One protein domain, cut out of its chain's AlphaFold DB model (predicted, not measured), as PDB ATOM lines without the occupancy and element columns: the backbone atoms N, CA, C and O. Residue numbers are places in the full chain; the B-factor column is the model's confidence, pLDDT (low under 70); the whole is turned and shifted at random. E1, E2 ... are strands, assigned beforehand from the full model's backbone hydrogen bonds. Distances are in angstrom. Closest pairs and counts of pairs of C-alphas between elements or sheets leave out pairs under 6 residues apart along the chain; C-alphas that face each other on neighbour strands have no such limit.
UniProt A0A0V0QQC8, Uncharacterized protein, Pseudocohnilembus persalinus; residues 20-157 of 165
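What this domain is: This is residues 20 to 157 of the 165 residues of an uncharacterized protein of Pseudocohnilembus persalinus (UniProt A0A0V0QQC8). One strongly twisted sheet of nine strands curls like part of a barrel and folds back on itself, so that E4, E3 and E2 face E9, E8, E7, E6 and E5, with E1 as the hinge. Two long loops, residues 27 to 54 and 117 to 134, lie away from the middle. The printed part has 138 residues, under half of them in strands E1 to E9, with no named helix: all strand, antiparallel, in the order E4-E3-E2-E1-E9-E8-E7-E6-E5. It is compact, with a radius of gyration of the C-alphas of 14.5 A and spans of 41 by 38 by 31 A.

Where its parts are: Find C-alpha 20 at (28.711, 48.557, 13.971), where E1 begins and runs to 26. Next come E2, 55 to 62, 22.9 A; E3, 67 to 73; E4, 83 to 88; E5, 93 to 96; E6, 99 to 105; E7, 110 to 116; E8, 135 to 142, 23.3 A; and E9, 152 to 156, ending at C-alpha 156 (34.834, 48.253, 10.557).

How they stand to each other: E1 to E4 form one meander, each strand the antiparallel neighbour of the one before, and E5 to E9 another. Look between E1 and E9 for N 155 and O 23, 2.8 A apart, and between E2 and E1 for N 22 and O 57, 2.8 A. E6 is staggered: residues 99 to 102 pair with E5, N 94 to O 101 at 2.8 A, and 102 to 105 with E7, N 102 to O 114 at 2.8 A. Between edge strand E4 and E6, the closest C-alphas, Phe 88 and Ile 104, are 6.3 A apart.

The domain as a whole: The C-alphas farthest apart, Gly 78 and Gly 97, are 43.3 A apart. The printed part has no cut; links E1 to E2 and E7 to E8 are long. Mean pLDDT of the printed part is 71.7, and residues 20 to 54 are among those under 70.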
ATOM      1  N   LEU A  20      27.506  48.814  14.751       59.56
ATOM      2  CA  LEU A  20      28.711  48.557  13.971       59.56
ATOM      3  C   LEU A  20      28.541  49.210  12.607       59.56
ATOM      4  O   LEU A  20      27.796  48.690  11.779       59.56
ATOM      5  N   THR A  21      29.240  50.315  12.378       68.12
ATOM      6  CA  THR A  21      29.274  51.035  11.100       68.12
ATOM      7  C   THR A  21      30.553  50.724  10.331       68.12
ATOM      8  O   THR A  21      31.585  50.358  10.904       68.12
ATOM      9  N   GLY A  22      30.494  50.808   9.004       64.81
ATOM     10  CA  GLY A  22      31.639  50.453   8.185       64.81
ATOM     11  C   GLY A  22      31.501  50.787   6.714       64.81
ATOM     12  O   GLY A  22      30.417  50.747   6.139       64.81
ATOM     13  N   VAL A  23      32.632  51.058   6.069       69.56
ATOM     14  CA  VAL A  23      32.676  51.213   4.615       69.56
ATOM     15  C   VAL A  23      32.764  49.836   3.970       69.56
ATOM     16  O   VAL A  23      33.527  48.989   4.439       69.56
ATOM     17  N   TYR A  24      32.028  49.595   2.881       65.69
ATOM     18  CA  TYR A  24      32.209  48.377   2.093       65.69
ATOM     19  C   TYR A  24      32.598  48.600   0.642       65.69
ATOM     20  O   TYR A  24      32.169  49.539  -0.027       65.69
ATOM     21  N   THR A  25      33.408  47.666   0.148       64.50
ATOM     22  CA  THR A  25      33.833  47.604  -1.249       64.50
ATOM     23  C   THR A  25      33.280  46.347  -1.894       64.50
ATOM     24  O   THR A  25      33.172  45.295  -1.261       64.50
ATOM     25  N   VAL A  26      32.950  46.463  -3.173       63.16
ATOM     26  CA  VAL A  26      32.437  45.372  -3.991       63.16
ATOM     27  C   VAL A  26      33.490  44.965  -5.016       63.16
ATOM     28  O   VAL A  26      34.155  45.818  -5.605       63.16
ATOM     29  N   ASN A  27      33.667  43.659  -5.210       61.94
ATOM     30  CA  ASN A  27      34.645  43.129  -6.160       61.94
ATOM     31  C   ASN A  27      34.196  43.327  -7.624       61.94
ATOM     32  O   ASN A  27      33.006  43.376  -7.915       61.94
ATOM     33  N   ASN A  28      35.154  43.360  -8.560       55.56
ATOM     34  CA  ASN A  28      34.960  43.687  -9.990       55.56
ATOM     35  C   ASN A  28      33.983  42.793 -10.788       55.56
ATOM     36  O   ASN A  28      33.753  43.067 -11.960       55.56
ATOM     37  N   GLY A  29      33.434  41.726 -10.202       57.28
ATOM     38  CA  GLY A  29      32.493  40.805 -10.857       57.28
ATOM     39  C   GLY A  29      31.020  41.082 -10.556       57.28
ATOM     40  O   GLY A  29      30.196  40.196 -10.755       57.28
ATOM     41  N   CYS A  30      30.715  42.257 -10.008       57.25
ATOM     42  CA  CYS A  30      29.410  42.601  -9.466       57.25
ATOM     43  C   CYS A  30      28.695  43.554 -10.433       57.25
ATOM     44  O   CYS A  30      28.884  44.768 -10.368       57.25
ATOM     45  N   ASP A  31      27.896  43.014 -11.350       57.91
ATOM     46  CA  ASP A  31      27.053  43.806 -12.251       57.91
ATOM     47  C   ASP A  31      25.587  43.350 -12.202       57.91
ATOM     48  O   ASP A  31      25.248  42.289 -11.683       57.91
ATOM     49  N   ILE A  32      24.677  44.161 -12.741       54.31
ATOM     50  CA  ILE A  32      23.236  43.865 -12.719       54.31
ATOM     51  C   ILE A  32      22.853  42.546 -13.427       54.31
ATOM     52  O   ILE A  32      21.774  42.020 -13.168       54.31
ATOM     53  N   TYR A  33      23.712  42.003 -14.294       56.06
ATOM     54  CA  TYR A  33      23.455  40.794 -15.084       56.06
ATOM     55  C   TYR A  33      24.024  39.520 -14.446       56.06
ATOM     56  O   TYR A  33      23.515  38.426 -14.674       56.06
ATOM     57  N   THR A  34      25.077  39.658 -13.648       58.38
ATOM     58  CA  THR A  34      25.758  38.588 -12.906       58.38
ATOM     59  C   THR A  34      25.197  38.432 -11.503       58.38
ATOM     60  O   THR A  34      25.337  37.374 -10.886       58.38
ATOM     61  N   CYS A  35      24.513  39.460 -11.008       57.59
ATOM     62  CA  CYS A  35      23.922  39.443  -9.694       57.59
ATOM     63  C   CYS A  35      22.506  38.881  -9.679       57.59
ATOM     64  O   CYS A  35      21.654  39.345 -10.437       57.59
ATOM     65  N   PRO A  36      22.202  37.924  -8.784       54.91
ATOM     66  CA  PRO A  36      20.862  37.384  -8.679       54.91
ATOM     67  C   PRO A  36      19.911  38.493  -8.239       54.91
ATOM     68  O   PRO A  36      19.966  38.941  -7.085       54.91
ATOM     69  N   ALA A  37      19.041  38.895  -9.173       54.94
ATOM     70  CA  ALA A  37      18.000  39.883  -8.965       54.94
ATOM     71  C   ALA A  37      17.251  39.577  -7.674       54.94
ATOM     72  O   ALA A  37      16.951  38.437  -7.306       54.94
ATOM     73  N   THR A  38      17.001  40.634  -6.944       56.62
ATOM     74  CA  THR A  38      16.314  40.575  -5.673       56.62
ATOM     75  C   THR A  38      14.878  41.012  -5.901       56.62
ATOM     76  O   THR A  38      14.593  41.742  -6.842       56.62
ATOM     77  N   TYR A  39      13.936  40.494  -5.126       52.09
ATOM     78  CA  TYR A  39      12.511  40.666  -5.396       52.09
ATOM     79  C   TYR A  39      11.888  41.530  -4.311       52.09
ATOM     80  O   TYR A  39      12.037  41.236  -3.125       52.09
ATOM     81  N   THR A  40      11.145  42.557  -4.710       54.25
ATOM     82  CA  THR A  40      10.302  43.332  -3.804       54.25
ATOM     83  C   THR A  40       8.863  43.260  -4.248       54.25
ATOM     84  O   THR A  40       8.533  43.611  -5.370       54.25
ATOM     85  N   PHE A  41       8.000  42.902  -3.307       42.72
ATOM     86  CA  PHE A  41       6.685  43.511  -3.183       42.72
ATOM     87  C   PHE A  41       6.279  43.333  -1.710       42.72
ATOM     88  O   PHE A  41       5.898  42.241  -1.308       42.72
ATOM     89  N   ASN A  42       6.441  44.392  -0.901       50.84
ATOM     90  CA  ASN A  42       5.994  44.530   0.505       50.84
ATOM     91  C   ASN A  42       6.844  43.893   1.632       50.84
ATOM     92  O   ASN A  42       6.366  43.025   2.353       50.84
ATOM     93  N   GLY A  43       8.069  44.391   1.855       51.75
ATOM     94  CA  GLY A  43       8.854  44.059   3.068       51.75
ATOM     95  C   GLY A  43      10.380  44.188   2.956       51.75
ATOM     96  O   GLY A  43      11.071  44.014   3.945       51.75
ATOM     97  N   ALA A  44      10.853  44.536   1.754       55.47
ATOM     98  CA  ALA A  44      12.211  44.912   1.341       55.47
ATOM     99  C   ALA A  44      13.324  43.848   1.429       55.47
ATOM    100  O   ALA A  44      13.978  43.688   2.444       55.47
ATOM    101  N   TYR A  45      13.666  43.291   0.260       57.25
ATOM    102  CA  TYR A  45      15.042  42.960  -0.115       57.25
ATOM    103  C   TYR A  45      15.246  43.352  -1.576       57.25
ATOM    104  O   TYR A  45      14.730  42.655  -2.449       57.25
ATOM    105  N   GLN A  46      16.015  44.413  -1.866       51.56
ATOM    106  CA  GLN A  46      16.728  44.464  -3.141       51.56
ATOM    107  C   GLN A  46      18.235  44.761  -3.040       51.56
ATOM    108  O   GLN A  46      18.656  45.826  -2.620       51.56
ATOM    109  N   PHE A  47      19.040  43.782  -3.452       52.09
ATOM    110  CA  PHE A  47      20.448  43.872  -3.811       52.09
ATOM    111  C   PHE A  47      20.567  43.940  -5.339       52.09
ATOM    112  O   PHE A  47      20.249  42.971  -6.035       52.09
ATOM    113  N   THR A  48      21.041  45.065  -5.854       53.78
ATOM    114  CA  THR A  48      21.467  45.239  -7.246       53.78
ATOM    115  C   THR A  48      22.834  45.891  -7.208       53.78
ATOM    116  O   THR A  48      23.094  46.801  -6.426       53.78
ATOM    117  N   CYS A  49      23.753  45.297  -7.952       56.16
ATOM    118  CA  CYS A  49      25.150  45.312  -7.578       56.16
ATOM    119  C   CYS A  49      25.808  46.687  -7.649       56.16
ATOM    120  O   CYS A  49      25.712  47.342  -8.686       56.16
ATOM    121  N   PRO A  50      26.476  47.130  -6.565       53.19
ATOM    122  CA  PRO A  50      27.106  48.436  -6.554       53.19
ATOM    123  C   PRO A  50      28.328  48.382  -7.464       53.19
ATOM    124  O   PRO A  50      29.235  47.577  -7.237       53.19
ATOM    125  N   GLN A  51      28.379  49.255  -8.470       55.97
ATOM    126  CA  GLN A  51      29.663  49.579  -9.083       55.97
ATOM    127  C   GLN A  51      30.616  50.156  -8.023       55.97
ATOM    128  O   GLN A  51      30.182  50.662  -6.985       55.97
ATOM    129  N   GLN A  52      31.921  50.044  -8.286       56.34
ATOM    130  CA  GLN A  52      32.987  50.517  -7.398       56.34
ATOM    131  C   GLN A  52      32.695  51.925  -6.840       56.34
ATOM    132  O   GLN A  52      32.423  52.855  -7.596       56.34
ATOM    133  N   GLY A  53      32.782  52.082  -5.516       57.75
ATOM    134  CA  GLY A  53      32.522  53.344  -4.821       57.75
ATOM    135  C   GLY A  53      32.672  53.228  -3.300       57.75
ATOM    136  O   GLY A  53      32.879  52.131  -2.775       57.75
ATOM    137  N   ASN A  54      32.570  54.366  -2.604       59.97
ATOM    138  CA  ASN A  54      32.566  54.445  -1.141       59.97
ATOM    139  C   ASN A  54      31.134  54.257  -0.629       59.97
ATOM    140  O   ASN A  54      30.302  55.147  -0.774       59.97
ATOM    141  N   ASN A  55      30.851  53.105  -0.025       70.25
ATOM    142  CA  ASN A  55      29.513  52.725   0.430       70.25
ATOM    143  C   ASN A  55      29.510  52.488   1.942       70.25
ATOM    144  O   ASN A  55      30.534  52.070   2.469       70.25
ATOM    145  N   ASN A  56      28.387  52.703   2.630       73.94
ATOM    146  CA  ASN A  56      28.299  52.566   4.090       73.94
ATOM    147  C   ASN A  56      27.331  51.440   4.480       73.94
ATOM    148  O   ASN A  56      26.238  51.326   3.920       73.94
ATOM    149  N   GLY A  57      27.743  50.602   5.422       76.25
ATOM    150  CA  GLY A  57      26.945  49.550   6.026       76.25
ATOM    151  C   GLY A  57      26.892  49.692   7.541       76.25
ATOM    152  O   GLY A  57      27.886  50.053   8.163       76.25
ATOM    153  N   GLN A  58      25.743  49.376   8.133       78.19
ATOM    154  CA  GLN A  58      25.528  49.438   9.575       78.19
ATOM    155  C   GLN A  58      24.744  48.232  10.092       78.19
ATOM    156  O   GLN A  58      23.804  47.779   9.443       78.19
ATOM    157  N   ILE A  59      25.124  47.722  11.262       78.06
ATOM    158  CA  ILE A  59      24.320  46.783  12.051       78.06
ATOM    159  C   ILE A  59      23.872  47.503  13.316       78.06
ATOM    160  O   ILE A  59      24.715  48.036  14.036       78.06
ATOM    161  N   THR A  60      22.573  47.470  13.597       82.88
ATOM    162  CA  THR A  60      21.961  48.135  14.750       82.88
ATOM    163  C   THR A  60      21.094  47.150  15.524       82.88
ATOM    164  O   THR A  60      20.352  46.373  14.922       82.88
ATOM    165  N   TYR A  61      21.159  47.201  16.855       80.88
ATOM    166  CA  TYR A  61      20.229  46.500  17.744       80.88
ATOM    167  C   TYR A  61      19.265  47.477  18.413       80.88
ATOM    168  O   TYR A  61      19.699  48.363  19.153       80.88
ATOM    169  N   ASP A  62      17.964  47.283  18.201       80.50
ATOM    170  CA  ASP A  62      16.914  48.005  18.918       80.50
ATOM    171  C   ASP A  62      16.462  47.192  20.139       80.50
ATOM    172  O   ASP A  62      15.871  46.121  20.022       80.50
ATOM    173  N   GLN A  63      16.734  47.720  21.334       75.25
ATOM    174  CA  GLN A  63      16.405  47.070  22.606       75.25
ATOM    175  C   GLN A  63      14.898  47.035  22.901       75.25
ATOM    176  O   GLN A  63      14.455  46.170  23.659       75.25
ATOM    177  N   PHE A  64      14.111  47.954  22.333       77.19
ATOM    178  CA  PHE A  64      12.667  48.020  22.562       77.19
ATOM    179  C   PHE A  64      11.933  46.956  21.754       77.19
ATOM    180  O   PHE A  64      11.062  46.272  22.290       77.19
ATOM    181  N   SER A  65      12.299  46.803  20.481       79.50
ATOM    182  CA  SER A  65      11.752  45.756  19.618       79.50
ATOM    183  C   SER A  65      12.490  44.419  19.748       79.50
ATOM    184  O   SER A  65      11.957  43.398  19.324       79.50
ATOM    185  N   GLN A  66      13.675  44.403  20.372       80.38
ATOM    186  CA  GLN A  66      14.595  43.257  20.408       80.38
ATOM    187  C   GLN A  66      14.929  42.740  19.000       80.38
ATOM    188  O   GLN A  66      15.010  41.535  18.772       80.38
ATOM    189  N   GLN A  67      15.095  43.656  18.045       81.44
ATOM    190  CA  GLN A  67      15.349  43.342  16.639       81.44
ATOM    191  C   GLN A  67      16.721  43.857  16.213       81.44
ATOM    192  O   GLN A  67      17.102  44.987  16.533       81.44
ATOM    193  N   TRP A  68      17.459  43.042  15.456       84.44
ATOM    194  CA  TRP A  68      18.662  43.497  14.766       84.44
ATOM    195  C   TRP A  68      18.315  43.921  13.350       84.44
ATOM    196  O   TRP A  68      17.486  43.298  12.695       84.44
ATOM    197  N   THR A  69      18.971  44.967  12.866       84.25
ATOM    198  CA  THR A  69      18.847  45.429  11.484       84.25
ATOM    199  C   THR A  69      20.232  45.584  10.881       84.25
ATOM    200  O   THR A  69      21.091  46.237  11.465       84.25
ATOM    201  N   LEU A  70      20.453  44.990   9.712       82.44
ATOM    202  CA  LEU A  70      21.594  45.277   8.850       82.44
ATOM    203  C   LEU A  70      21.116  46.190   7.726       82.44
ATOM    204  O   LEU A  70      20.255  45.798   6.941       82.44
ATOM    205  N   GLU A  71      21.720  47.364   7.602       81.12
ATOM    206  CA  GLU A  71      21.517  48.251   6.464       81.12
ATOM    207  C   GLU A  71      22.792  48.375   5.638       81.12
ATOM    208  O   GLU A  71      23.856  48.648   6.182       81.12
ATOM    209  N   LEU A  72      22.691  48.238   4.318       77.75
ATOM    210  CA  LEU A  72      23.764  48.548   3.376       77.75
ATOM    211  C   LEU A  72      23.264  49.603   2.394       77.75
ATOM    212  O   LEU A  72      22.273  49.399   1.691       77.75
ATOM    213  N   ARG A  73      23.961  50.733   2.333       75.44
ATOM    214  CA  ARG A  73      23.672  51.862   1.443       75.44
ATOM    215  C   ARG A  73      24.806  52.006   0.453       75.44
ATOM    216  O   ARG A  73      25.968  51.965   0.847       75.44
ATOM    217  N   THR A  74      24.475  52.176  -0.818       69.50
ATOM    218  CA  THR A  74      25.458  52.485  -1.856       69.50
ATOM    219  C   THR A  74      25.239  53.891  -2.385       69.50
ATOM    220  O   THR A  74      24.096  54.337  -2.515       69.50
ATOM    221  N   SER A  75      26.321  54.583  -2.717       59.97
ATOM    222  CA  SER A  75      26.261  55.830  -3.472       59.97
ATOM    223  C   SER A  75      27.426  55.880  -4.461       59.97
ATOM    224  O   SER A  75      28.561  55.526  -4.148       59.97
ATOM    225  N   GLY A  76      27.135  56.273  -5.701       56.28
ATOM    226  CA  GLY A  76      28.121  56.321  -6.775       56.28
ATOM    227  C   GLY A  76      27.728  57.327  -7.850       56.28
ATOM    228  O   GLY A  76      26.544  57.570  -8.091       56.28
ATOM    229  N   VAL A  77      28.724  57.938  -8.492       44.84
ATOM    230  CA  VAL A  77      28.501  58.897  -9.583       44.84
ATOM    231  C   VAL A  77      27.990  58.134 -10.809       44.84
ATOM    232  O   VAL A  77      28.692  57.280 -11.338       44.84
ATOM    233  N   GLY A  78      26.772  58.442 -11.262       53.72
ATOM    234  CA  GLY A  78      26.174  57.844 -12.466       53.72
ATOM    235  C   GLY A  78      25.242  56.648 -12.236       53.72
ATOM    236  O   GLY A  78      24.733  56.109 -13.214       53.72
ATOM    237  N   TYR A  79      24.964  56.261 -10.984       52.81
ATOM    238  CA  TYR A  79      24.001  55.202 -10.645       52.81
ATOM    239  C   TYR A  79      23.025  55.641  -9.545       52.81
ATOM    240  O   TYR A  79      23.381  56.383  -8.632       52.81
ATOM    241  N   VAL A  80      21.784  55.145  -9.618       52.72
ATOM    242  CA  VAL A  80      20.830  55.218  -8.502       52.72
ATOM    243  C   VAL A  80      21.370  54.319  -7.391       52.72
ATOM    244  O   VAL A  80      21.566  53.127  -7.615       52.72
ATOM    245  N   GLY A  81      21.649  54.891  -6.220       56.16
ATOM    246  CA  GLY A  81      22.128  54.129  -5.070       56.16
ATOM    247  C   GLY A  81      21.181  52.975  -4.722       56.16
ATOM    248  O   GLY A  81      19.972  53.156  -4.614       56.16
ATOM    249  N   GLY A  82      21.733  51.778  -4.559       63.22
ATOM    250  CA  GLY A  82      21.093  50.630  -3.930       63.22
ATOM    251  C   GLY A  82      21.043  50.756  -2.405       63.22
ATOM    252  O   GLY A  82      21.950  51.312  -1.777       63.22
ATOM    253  N   TYR A  83      19.974  50.216  -1.826       70.19
ATOM    254  CA  TYR A  83      19.727  50.162  -0.392       70.19
ATOM    255  C   TYR A  83      19.181  48.786  -0.018       70.19
ATOM    256  O   TYR A  83      18.161  48.352  -0.554       70.19
ATOM    257  N   MET A  84      19.836  48.125   0.928       76.31
ATOM    258  CA  MET A  84      19.336  46.924   1.581       76.31
ATOM    259  C   MET A  84      19.121  47.239   3.053       76.31
ATOM    260  O   MET A  84      20.002  47.807   3.686       76.31
ATOM    261  N   SER A  85      17.983  46.825   3.593       78.94
ATOM    262  CA  SER A  85      17.746  46.754   5.030       78.94
ATOM    263  C   SER A  85      17.131  45.400   5.320       78.94
ATOM    264  O   SER A  85      16.201  44.987   4.629       78.94
ATOM    265  N   VAL A  86      17.721  44.677   6.261       79.00
ATOM    266  CA  VAL A  86      17.295  43.336   6.626       79.00
ATOM    267  C   VAL A  86      17.250  43.192   8.134       79.00
ATOM    268  O   VAL A  86      18.245  43.442   8.813       79.00
ATOM    269  N   GLN A  87      16.099  42.756   8.635       84.50
ATOM    270  CA  GLN A  87      15.950  42.366  10.028       84.50
ATOM    271  C   GLN A  87      16.453  40.941  10.244       84.50
ATOM    272  O   GLN A  87      16.290  40.073   9.382       84.50
ATOM    273  N   PHE A  88      17.074  40.708  11.392       85.88
ATOM    274  CA  PHE A  88      17.519  39.391  11.818       85.88
ATOM    275  C   PHE A  88      17.504  39.284  13.346       85.88
ATOM    276  O   PHE A  88      17.430  40.280  14.066       85.88
ATOM    277  N   ASP A  89      17.607  38.056  13.835       85.81
ATOM    278  CA  ASP A  89      17.596  37.718  15.250       85.81
ATOM    279  C   ASP A  89      18.918  37.058  15.658       85.81
ATOM    280  O   ASP A  89      19.719  36.610  14.836       85.81
ATOM    281  N   GLN A  90      19.141  36.919  16.966       82.19
ATOM    282  CA  GLN A  90      20.339  36.254  17.488       82.19
ATOM    283  C   GLN A  90      20.471  34.791  17.019       82.19
ATOM    284  O   GLN A  90      21.581  34.277  16.903       82.19
ATOM    285  N   SER A  91      19.357  34.124  16.706       85.44
ATOM    286  CA  SER A  91      19.345  32.758  16.164       85.44
ATOM    287  C   SER A  91      19.947  32.653  14.757       85.44
ATOM    288  O   SER A  91      20.267  31.550  14.318       85.44
ATOM    289  N   ASN A  92      20.131  33.776  14.054       87.81
ATOM    290  CA  ASN A  92      20.780  33.812  12.747       87.81
ATOM    291  C   ASN A  92      22.304  33.669  12.825       87.81
ATOM    292  O   ASN A  92      22.942  33.431  11.800       87.81
ATOM    293  N   PHE A  93      22.906  33.790  14.010       86.31
ATOM    294  CA  PHE A  93      24.313  33.455  14.196       86.31
ATOM    295  C   PHE A  93      24.485  31.936  14.255       86.31
ATOM    296  O   PHE A  93      23.930  31.256  15.119       86.31
ATOM    297  N   VAL A  94      25.287  31.405  13.338       87.25
ATOM    298  CA  VAL A  94      25.658  29.992  13.260       87.25
ATOM    299  C   VAL A  94      27.154  29.819  13.513       87.25
ATOM    300  O   VAL A  94      27.957  30.723  13.273       87.25
ATOM    301  N   GLY A  95      27.539  28.632  13.975       81.62
ATOM    302  CA  GLY A  95      28.914  28.316  14.362       81.62
ATOM    303  C   GLY A  95      29.098  28.264  15.878       81.62
ATOM    304  O   GLY A  95      28.143  28.351  16.646       81.62
ATOM    305  N   SER A  96      30.338  28.066  16.319       68.69
ATOM    306  CA  SER A  96      30.666  27.917  17.740       68.69
ATOM    307  C   SER A  96      32.002  28.571  18.073       68.69
ATOM    308  O   SER A  96      32.939  28.532  17.273       68.69
ATOM    309  N   GLY A  97      32.111  29.123  19.282       70.38
ATOM    310  CA  GLY A  97      33.322  29.800  19.741       70.38
ATOM    311  C   GLY A  97      33.565  31.115  18.997       70.38
ATOM    312  O   GLY A  97      32.640  31.902  18.810       70.38
ATOM    313  N   ASN A  98      34.813  31.340  18.578       67.81
ATOM    314  CA  ASN A  98      35.253  32.588  17.940       67.81
ATOM    315  C   ASN A  98      34.892  32.692  16.450       67.81
ATOM    316  O   ASN A  98      35.080  33.755  15.865       67.81
ATOM    317  N   PHE A  99      34.406  31.607  15.840       71.69
ATOM    318  CA  PHE A  99      34.090  31.523  14.415       71.69
ATOM    319  C   PHE A  99      32.573  31.492  14.249       71.69
ATOM    320  O   PHE A  99      31.961  30.422  14.220       71.69
ATOM    321  N   GLN A 100      31.973  32.679  14.217       80.00
ATOM    322  CA  GLN A 100      30.537  32.834  14.023       80.00
ATOM    323  C   GLN A 100      30.269  33.484  12.672       80.00
ATOM    324  O   GLN A 100      30.919  34.456  12.286       80.00
ATOM    325  N   GLN A 101      29.294  32.932  11.967       86.06
ATOM    326  CA  GLN A 101      28.772  33.464  10.722       86.06
ATOM    327  C   GLN A 101      27.333  33.898  10.971       86.06
ATOM    328  O   GLN A 101      26.546  33.157  11.549       86.06
ATOM    329  N   LEU A 102      26.973  35.085  10.508       87.31
ATOM    330  CA  LEU A 102      25.592  35.527  10.459       87.31
ATOM    331  C   LEU A 102      24.960  35.016   9.159       87.31
ATOM    332  O   LEU A 102      25.452  35.308   8.070       87.31
ATOM    333  N   GLN A 103      23.889  34.237   9.272       90.75
ATOM    334  CA  GLN A 103      23.105  33.709   8.159       90.75
ATOM    335  C   GLN A 103      21.688  34.253   8.225       90.75
ATOM    336  O   GLN A 103      20.879  33.803   9.036       90.75
ATOM    337  N   ILE A 104      21.383  35.204   7.347       87.00
ATOM    338  CA  ILE A 104      20.072  35.835   7.287       87.00
ATOM    339  C   ILE A 104      19.263  35.210   6.144       87.00
ATOM    340  O   ILE A 104      19.619  35.406   4.973       87.00
ATOM    341  N   PRO A 105      18.205  34.431   6.442       86.69
ATOM    342  CA  PRO A 105      17.337  33.864   5.426       86.69
ATOM    343  C   PRO A 105      16.638  34.974   4.650       86.69
ATOM    344  O   PRO A 105      16.028  35.876   5.216       86.69
ATOM    345  N   LEU A 106      16.709  34.875   3.331       79.12
ATOM    346  CA  LEU A 106      15.988  35.724   2.400       79.12
ATOM    347  C   LEU A 106      14.899  34.892   1.706       79.12
ATOM    348  O   LEU A 106      14.829  33.667   1.827       79.12
ATOM    349  N   ALA A 107      14.046  35.555   0.929       75.19
ATOM    350  CA  ALA A 107      13.029  34.870   0.136       75.19
ATOM    351  C   ALA A 107      13.647  33.893  -0.887       75.19
ATOM    352  O   ALA A 107      14.781  34.069  -1.336       75.19
ATOM    353  N   HIS A 108      12.860  32.900  -1.313       78.75
ATOM    354  CA  HIS A 108      13.219  31.947  -2.374       78.75
ATOM    355  C   HIS A 108      14.523  31.168  -2.111       78.75
ATOM    356  O   HIS A 108      15.333  30.995  -3.019       78.75
ATOM    357  N   ASN A 109      14.735  30.702  -0.874       81.25
ATOM    358  CA  ASN A 109      15.904  29.912  -0.446       81.25
ATOM    359  C   ASN A 109      17.263  30.604  -0.629       81.25
ATOM    360  O   ASN A 109      18.310  29.944  -0.664       81.25
ATOM    361  N   TYR A 110      17.259  31.927  -0.757       82.88
ATOM    362  CA  TYR A 110      18.482  32.698  -0.661       82.88
ATOM    363  C   TYR A 110      18.852  32.922   0.806       82.88
ATOM    364  O   TYR A 110      17.986  33.046   1.663       82.88
ATOM    365  N   VAL A 111      20.146  33.014   1.088       86.94
ATOM    366  CA  VAL A 111      20.679  33.393   2.402       86.94
ATOM    367  C   VAL A 111      21.763  34.438   2.183       86.94
ATOM    368  O   VAL A 111      22.620  34.264   1.311       86.94
ATOM    369  N   LEU A 112      21.713  35.526   2.949       85.75
ATOM    370  CA  LEU A 112      22.825  36.459   3.070       85.75
ATOM    371  C   LEU A 112      23.737  35.979   4.195       85.75
ATOM    372  O   LEU A 112      23.306  35.814   5.333       85.75
ATOM    373  N   ASN A 113      24.998  35.764   3.862       87.50
ATOM    374  CA  ASN A 113      26.017  35.312   4.787       87.50
ATOM    375  C   ASN A 113      26.952  36.475   5.081       87.50
ATOM    376  O   ASN A 113      27.456  37.087   4.141       87.50
ATOM    377  N   LEU A 114      27.200  36.754   6.356       86.12
ATOM    378  CA  LEU A 114      28.247  37.664   6.800       86.12
ATOM    379  C   LEU A 114      29.176  36.922   7.749       86.12
ATOM    380  O   LEU A 114      28.718  36.204   8.636       86.12
ATOM    381  N   MET A 115      30.480  37.097   7.585       85.25
ATOM    382  CA  MET A 115      31.456  36.471   8.468       85.25
ATOM    383  C   MET A 115      32.668  37.378   8.662       85.25
ATOM    384  O   MET A 115      33.186  37.905   7.672       85.25
ATOM    385  N   PRO A 116      33.163  37.546   9.896       81.88
ATOM    386  CA  PRO A 116      34.449  38.179  10.127       81.88
ATOM    387  C   PRO A 116      35.579  37.403   9.455       81.88
ATOM    388  O   PRO A 116      35.572  36.177   9.369       81.88
ATOM    389  N   CYS A 117      36.576  38.126   8.976       82.06
ATOM    390  CA  CYS A 117      37.775  37.532   8.435       82.06
ATOM    391  C   CYS A 117      38.702  37.132   9.584       82.06
ATOM    392  O   CYS A 117      39.100  37.955  10.398       82.06
ATOM    393  N   TYR A 118      39.073  35.855   9.646       79.12
ATOM    394  CA  TYR A 118      39.982  35.327  10.665       79.12
ATOM    395  C   TYR A 118      41.309  34.897  10.048       79.12
ATOM    396  O   TYR A 118      41.362  34.503   8.884       79.12
ATOM    397  N   ASN A 119      42.374  34.909  10.845       75.94
ATOM    398  CA  ASN A 119      43.629  34.290  10.438       75.94
ATOM    399  C   ASN A 119      43.527  32.764  10.625       75.94
ATOM    400  O   ASN A 119      43.285  32.298  11.740       75.94
ATOM    401  N   GLY A 120      43.687  31.994   9.546       74.12
ATOM    402  CA  GLY A 120      43.649  30.528   9.569       74.12
ATOM    403  C   GLY A 120      42.570  29.899   8.674       74.12
ATOM    404  O   GLY A 120      41.882  30.599   7.935       74.12
ATOM    405  N   PRO A 121      42.412  28.564   8.721       76.06
ATOM    406  CA  PRO A 121      41.604  27.802   7.758       76.06
ATOM    407  C   PRO A 121      40.086  27.973   7.920       76.06
ATOM    408  O   PRO A 121      39.336  27.576   7.037       76.06
ATOM    409  N   ASN A 122      39.629  28.565   9.026       75.81
ATOM    410  CA  ASN A 122      38.204  28.737   9.341       75.81
ATOM    411  C   ASN A 122      37.609  30.038   8.772       75.81
ATOM    412  O   ASN A 122      36.496  30.415   9.124       75.81
ATOM    413  N   THR A 123      38.366  30.760   7.944       79.50
ATOM    414  CA  THR A 123      37.920  31.986   7.279       79.50
ATOM    415  C   THR A 123      37.415  31.686   5.870       79.50
ATOM    416  O   THR A 123      37.772  30.676   5.266       79.50
ATOM    417  N   SER A 124      36.597  32.574   5.316       79.88
ATOM    418  CA  SER A 124      36.125  32.428   3.939       79.88
ATOM    419  C   SER A 124      37.293  32.662   2.994       79.88
ATOM    420  O   SER A 124      38.096  33.571   3.207       79.88
ATOM    421  N   SER A 125      37.341  31.920   1.888       80.00
ATOM    422  CA  SER A 125      38.288  32.185   0.799       80.00
ATOM    423  C   SER A 125      38.106  33.574   0.167       80.00
ATOM    424  O   SER A 125      38.952  34.009  -0.606       80.00
ATOM    425  N   LEU A 126      37.007  34.267   0.482       79.06
ATOM    426  CA  LEU A 126      36.742  35.650   0.082       79.06
ATOM    427  C   LEU A 126      37.486  36.681   0.940       79.06
ATOM    428  O   LEU A 126      37.532  37.855   0.570       79.06
ATOM    429  N   CYS A 127      38.044  36.277   2.082       80.75
ATOM    430  CA  CYS A 127      38.793  37.177   2.943       80.75
ATOM    431  C   CYS A 127      40.147  37.536   2.320       80.75
ATOM    432  O   CYS A 127      40.894  36.642   1.915       80.75
ATOM    433  N   PRO A 128      40.508  38.829   2.266       76.25
ATOM    434  CA  PRO A 128      41.809  39.243   1.763       76.25
ATOM    435  C   PRO A 128      42.923  38.764   2.703       76.25
ATOM    436  O   PRO A 128      42.786  38.809   3.925       76.25
ATOM    437  N   SER A 129      44.054  38.350   2.131       69.56
ATOM    438  CA  SER A 129      45.170  37.732   2.863       69.56
ATOM    439  C   SER A 129      45.912  38.660   3.831       69.56
ATOM    440  O   SER A 129      46.723  38.192   4.627       69.56
ATOM    441  N   SER A 130      45.676  39.973   3.756       62.69
ATOM    442  CA  SER A 130      46.528  40.982   4.391       62.69
ATOM    443  C   SER A 130      45.943  41.661   5.630       62.69
ATOM    444  O   SER A 130      46.713  42.261   6.367       62.69
ATOM    445  N   ASN A 131      44.629  41.602   5.882       60.22
ATOM    446  CA  ASN A 131      43.993  42.375   6.963       60.22
ATOM    447  C   ASN A 131      42.734  41.685   7.506       60.22
ATOM    448  O   ASN A 131      41.625  41.954   7.060       60.22
ATOM    449  N   TYR A 132      42.902  40.790   8.478       67.06
ATOM    450  CA  TYR A 132      41.791  40.019   9.051       67.06
ATOM    451  C   TYR A 132      41.042  40.777  10.166       67.06
ATOM    452  O   TYR A 132      39.840  40.616  10.329       67.06
ATOM    453  N   SER A 133      41.705  41.667  10.910       64.75
ATOM    454  CA  SER A 133      41.193  42.186  12.191       64.75
ATOM    455  C   SER A 133      40.001  43.146  12.116       64.75
ATOM    456  O   SER A 133      39.409  43.442  13.149       64.75
ATOM    457  N   ASN A 134      39.647  43.661  10.939       70.75
ATOM    458  CA  ASN A 134      38.575  44.649  10.792       70.75
ATOM    459  C   ASN A 134      37.704  44.439   9.551       70.75
ATOM    460  O   ASN A 134      36.998  45.360   9.152       70.75
ATOM    461  N   ILE A 135      37.764  43.264   8.924       76.38
ATOM    462  CA  ILE A 135      37.016  42.979   7.698       76.38
ATOM    463  C   ILE A 135      35.981  41.903   7.984       76.38
ATOM    464  O   ILE A 135      36.305  40.856   8.533       76.38
ATOM    465  N   MET A 136      34.746  42.147   7.572       81.19
ATOM    466  CA  MET A 136      33.722  41.128   7.407       81.19
ATOM    467  C   MET A 136      33.461  40.935   5.919       81.19
ATOM    468  O   MET A 136      33.354  41.895   5.162       81.19
ATOM    469  N   VAL A 137      33.355  39.690   5.487       81.94
ATOM    470  CA  VAL A 137      32.938  39.334   4.131       81.94
ATOM    471  C   VAL A 137      31.440  39.073   4.112       81.94
ATOM    472  O   VAL A 137      30.914  38.406   5.001       81.94
ATOM    473  N   GLY A 138      30.767  39.572   3.083       83.31
ATOM    474  CA  GLY A 138      29.372  39.296   2.784       83.31
ATOM    475  C   GLY A 138      29.226  38.553   1.460       83.31
ATOM    476  O   GLY A 138      29.843  38.948   0.469       83.31
ATOM    477  N   TRP A 139      28.419  37.489   1.424       84.25
ATOM    478  CA  TRP A 139      28.086  36.763   0.191       84.25
ATOM    479  C   TRP A 139      26.679  36.168   0.227       84.25
ATOM    480  O   TRP A 139      26.139  35.829   1.282       84.25
ATOM    481  N   LYS A 140      26.083  35.982  -0.950       82.31
ATOM    482  CA  LYS A 140      24.778  35.329  -1.096       82.31
ATOM    483  C   LYS A 140      24.966  33.834  -1.344       82.31
ATOM    484  O   LYS A 140      25.864  33.437  -2.082       82.31
ATOM    485  N   SER A 141      24.094  33.000  -0.795       86.00
ATOM    486  CA  SER A 141      23.970  31.590  -1.182       86.00
ATOM    487  C   SER A 141      22.544  31.261  -1.607       86.00
ATOM    488  O   SER A 141      21.604  31.868  -1.107       86.00
ATOM    489  N   TYR A 142      22.386  30.298  -2.513       84.12
ATOM    490  CA  TYR A 142      21.101  29.747  -2.951       84.12
ATOM    491  C   TYR A 142      21.127  28.236  -2.743       84.12
ATOM    492  O   TYR A 142      22.058  27.580  -3.211       84.12
ATOM    493  N   ASN A 143      20.151  27.691  -2.012       86.25
ATOM    494  CA  ASN A 143      20.116  26.267  -1.645       86.25
ATOM    495  C   ASN A 143      21.460  25.761  -1.066       86.25
ATOM    496  O   ASN A 143      21.936  24.683  -1.412       86.25
ATOM    497  N   GLY A 144      22.112  26.574  -0.224       85.06
ATOM    498  CA  GLY A 144      23.404  26.248   0.401       85.06
ATOM    499  C   GLY A 144      24.643  26.443  -0.483       85.06
ATOM    500  O   GLY A 144      25.760  26.298   0.006       85.06
ATOM    501  N   VAL A 145      24.484  26.821  -1.755       85.56
ATOM    502  CA  VAL A 145      25.603  27.050  -2.682       85.56
ATOM    503  C   VAL A 145      25.920  28.539  -2.777       85.56
ATOM    504  O   VAL A 145      25.045  29.343  -3.116       85.56
ATOM    505  N   ALA A 146      27.170  28.914  -2.495       83.56
ATOM    506  CA  ALA A 146      27.646  30.288  -2.634       83.56
ATOM    507  C   ALA A 146      27.496  30.783  -4.082       83.56
ATOM    508  O   ALA A 146      27.845  30.086  -5.033       83.56
ATOM    509  N   GLN A 147      26.957  31.988  -4.238       80.06
ATOM    510  CA  GLN A 147      26.787  32.641  -5.529       80.06
ATOM    511  C   GLN A 147      28.022  33.496  -5.816       80.06
ATOM    512  O   GLN A 147      28.394  34.355  -5.016       80.06
ATOM    513  N   ASN A 148      28.673  33.248  -6.950       69.31
ATOM    514  CA  ASN A 148      29.845  34.013  -7.371       69.31
ATOM    515  C   ASN A 148      29.436  35.375  -7.951       69.31
ATOM    516  O   ASN A 148      28.354  35.517  -8.505       69.31
ATOM    517  N   GLY A 149      30.331  36.363  -7.845       64.56
ATOM    518  CA  GLY A 149      30.178  37.686  -8.469       64.56
ATOM    519  C   GLY A 149      29.726  38.798  -7.521       64.56
ATOM    520  O   GLY A 149      30.112  39.942  -7.722       64.56
ATOM    521  N   CYS A 150      29.020  38.481  -6.428       65.25
ATOM    522  CA  CYS A 150      28.317  39.495  -5.618       65.25
ATOM    523  C   CYS A 150      28.799  39.609  -4.173       65.25
ATOM    524  O   CYS A 150      28.000  39.772  -3.249       65.25
ATOM    525  N   ASN A 151      30.105  39.482  -3.975       75.94
ATOM    526  CA  ASN A 151      30.695  39.509  -2.644       75.94
ATOM    527  C   ASN A 151      31.099  40.937  -2.277       75.94
ATOM    528  O   ASN A 151      31.640  41.665  -3.116       75.94
ATOM    529  N   PHE A 152      30.882  41.314  -1.021       74.00
ATOM    530  CA  PHE A 152      31.304  42.606  -0.488       74.00
ATOM    531  C   PHE A 152      32.176  42.434   0.753       74.00
ATOM    532  O   PHE A 152      32.076  41.447   1.477       74.00
ATOM    533  N   LEU A 153      33.051  43.405   0.980       75.31
ATOM    534  CA  LEU A 153      33.904  43.481   2.160       75.31
ATOM    535  C   LEU A 153      33.432  44.652   3.004       75.31
ATOM    536  O   LEU A 153      33.627  45.775   2.565       75.31
ATOM    537  N   LEU A 154      32.850  44.420   4.178       73.06
ATOM    538  CA  LEU A 154      32.558  45.468   5.155       73.06
ATOM    539  C   LEU A 154      33.777  45.664   6.052       73.06
ATOM    540  O   LEU A 154      34.220  44.732   6.721       73.06
ATOM    541  N   ARG A 155      34.338  46.866   6.062       72.12
ATOM    542  CA  ARG A 155      35.420  47.240   6.966       72.12
ATOM    543  C   ARG A 155      34.816  47.958   8.151       72.12
ATOM    544  O   ARG A 155      34.136  48.956   7.957       72.12
ATOM    545  N   ASN A 156      35.085  47.471   9.357       64.88
ATOM    546  CA  ASN A 156      34.834  48.253  10.557       64.88
ATOM    547  C   ASN A 156      35.773  49.462  10.506       64.88
ATOM    548  O   ASN A 156      36.986  49.334  10.704       64.88
ATOM    549  N   GLU A 157      35.212  50.616  10.171       62.44
ATOM    550  CA  GLU A 157      35.849  51.882  10.464       62.44
ATOM    551  C   GLU A 157      35.400  52.215  11.875       62.44
ATOM    552  O   GLU A 157      34.248  52.573  12.097       62.44
TER     553      GLU A 157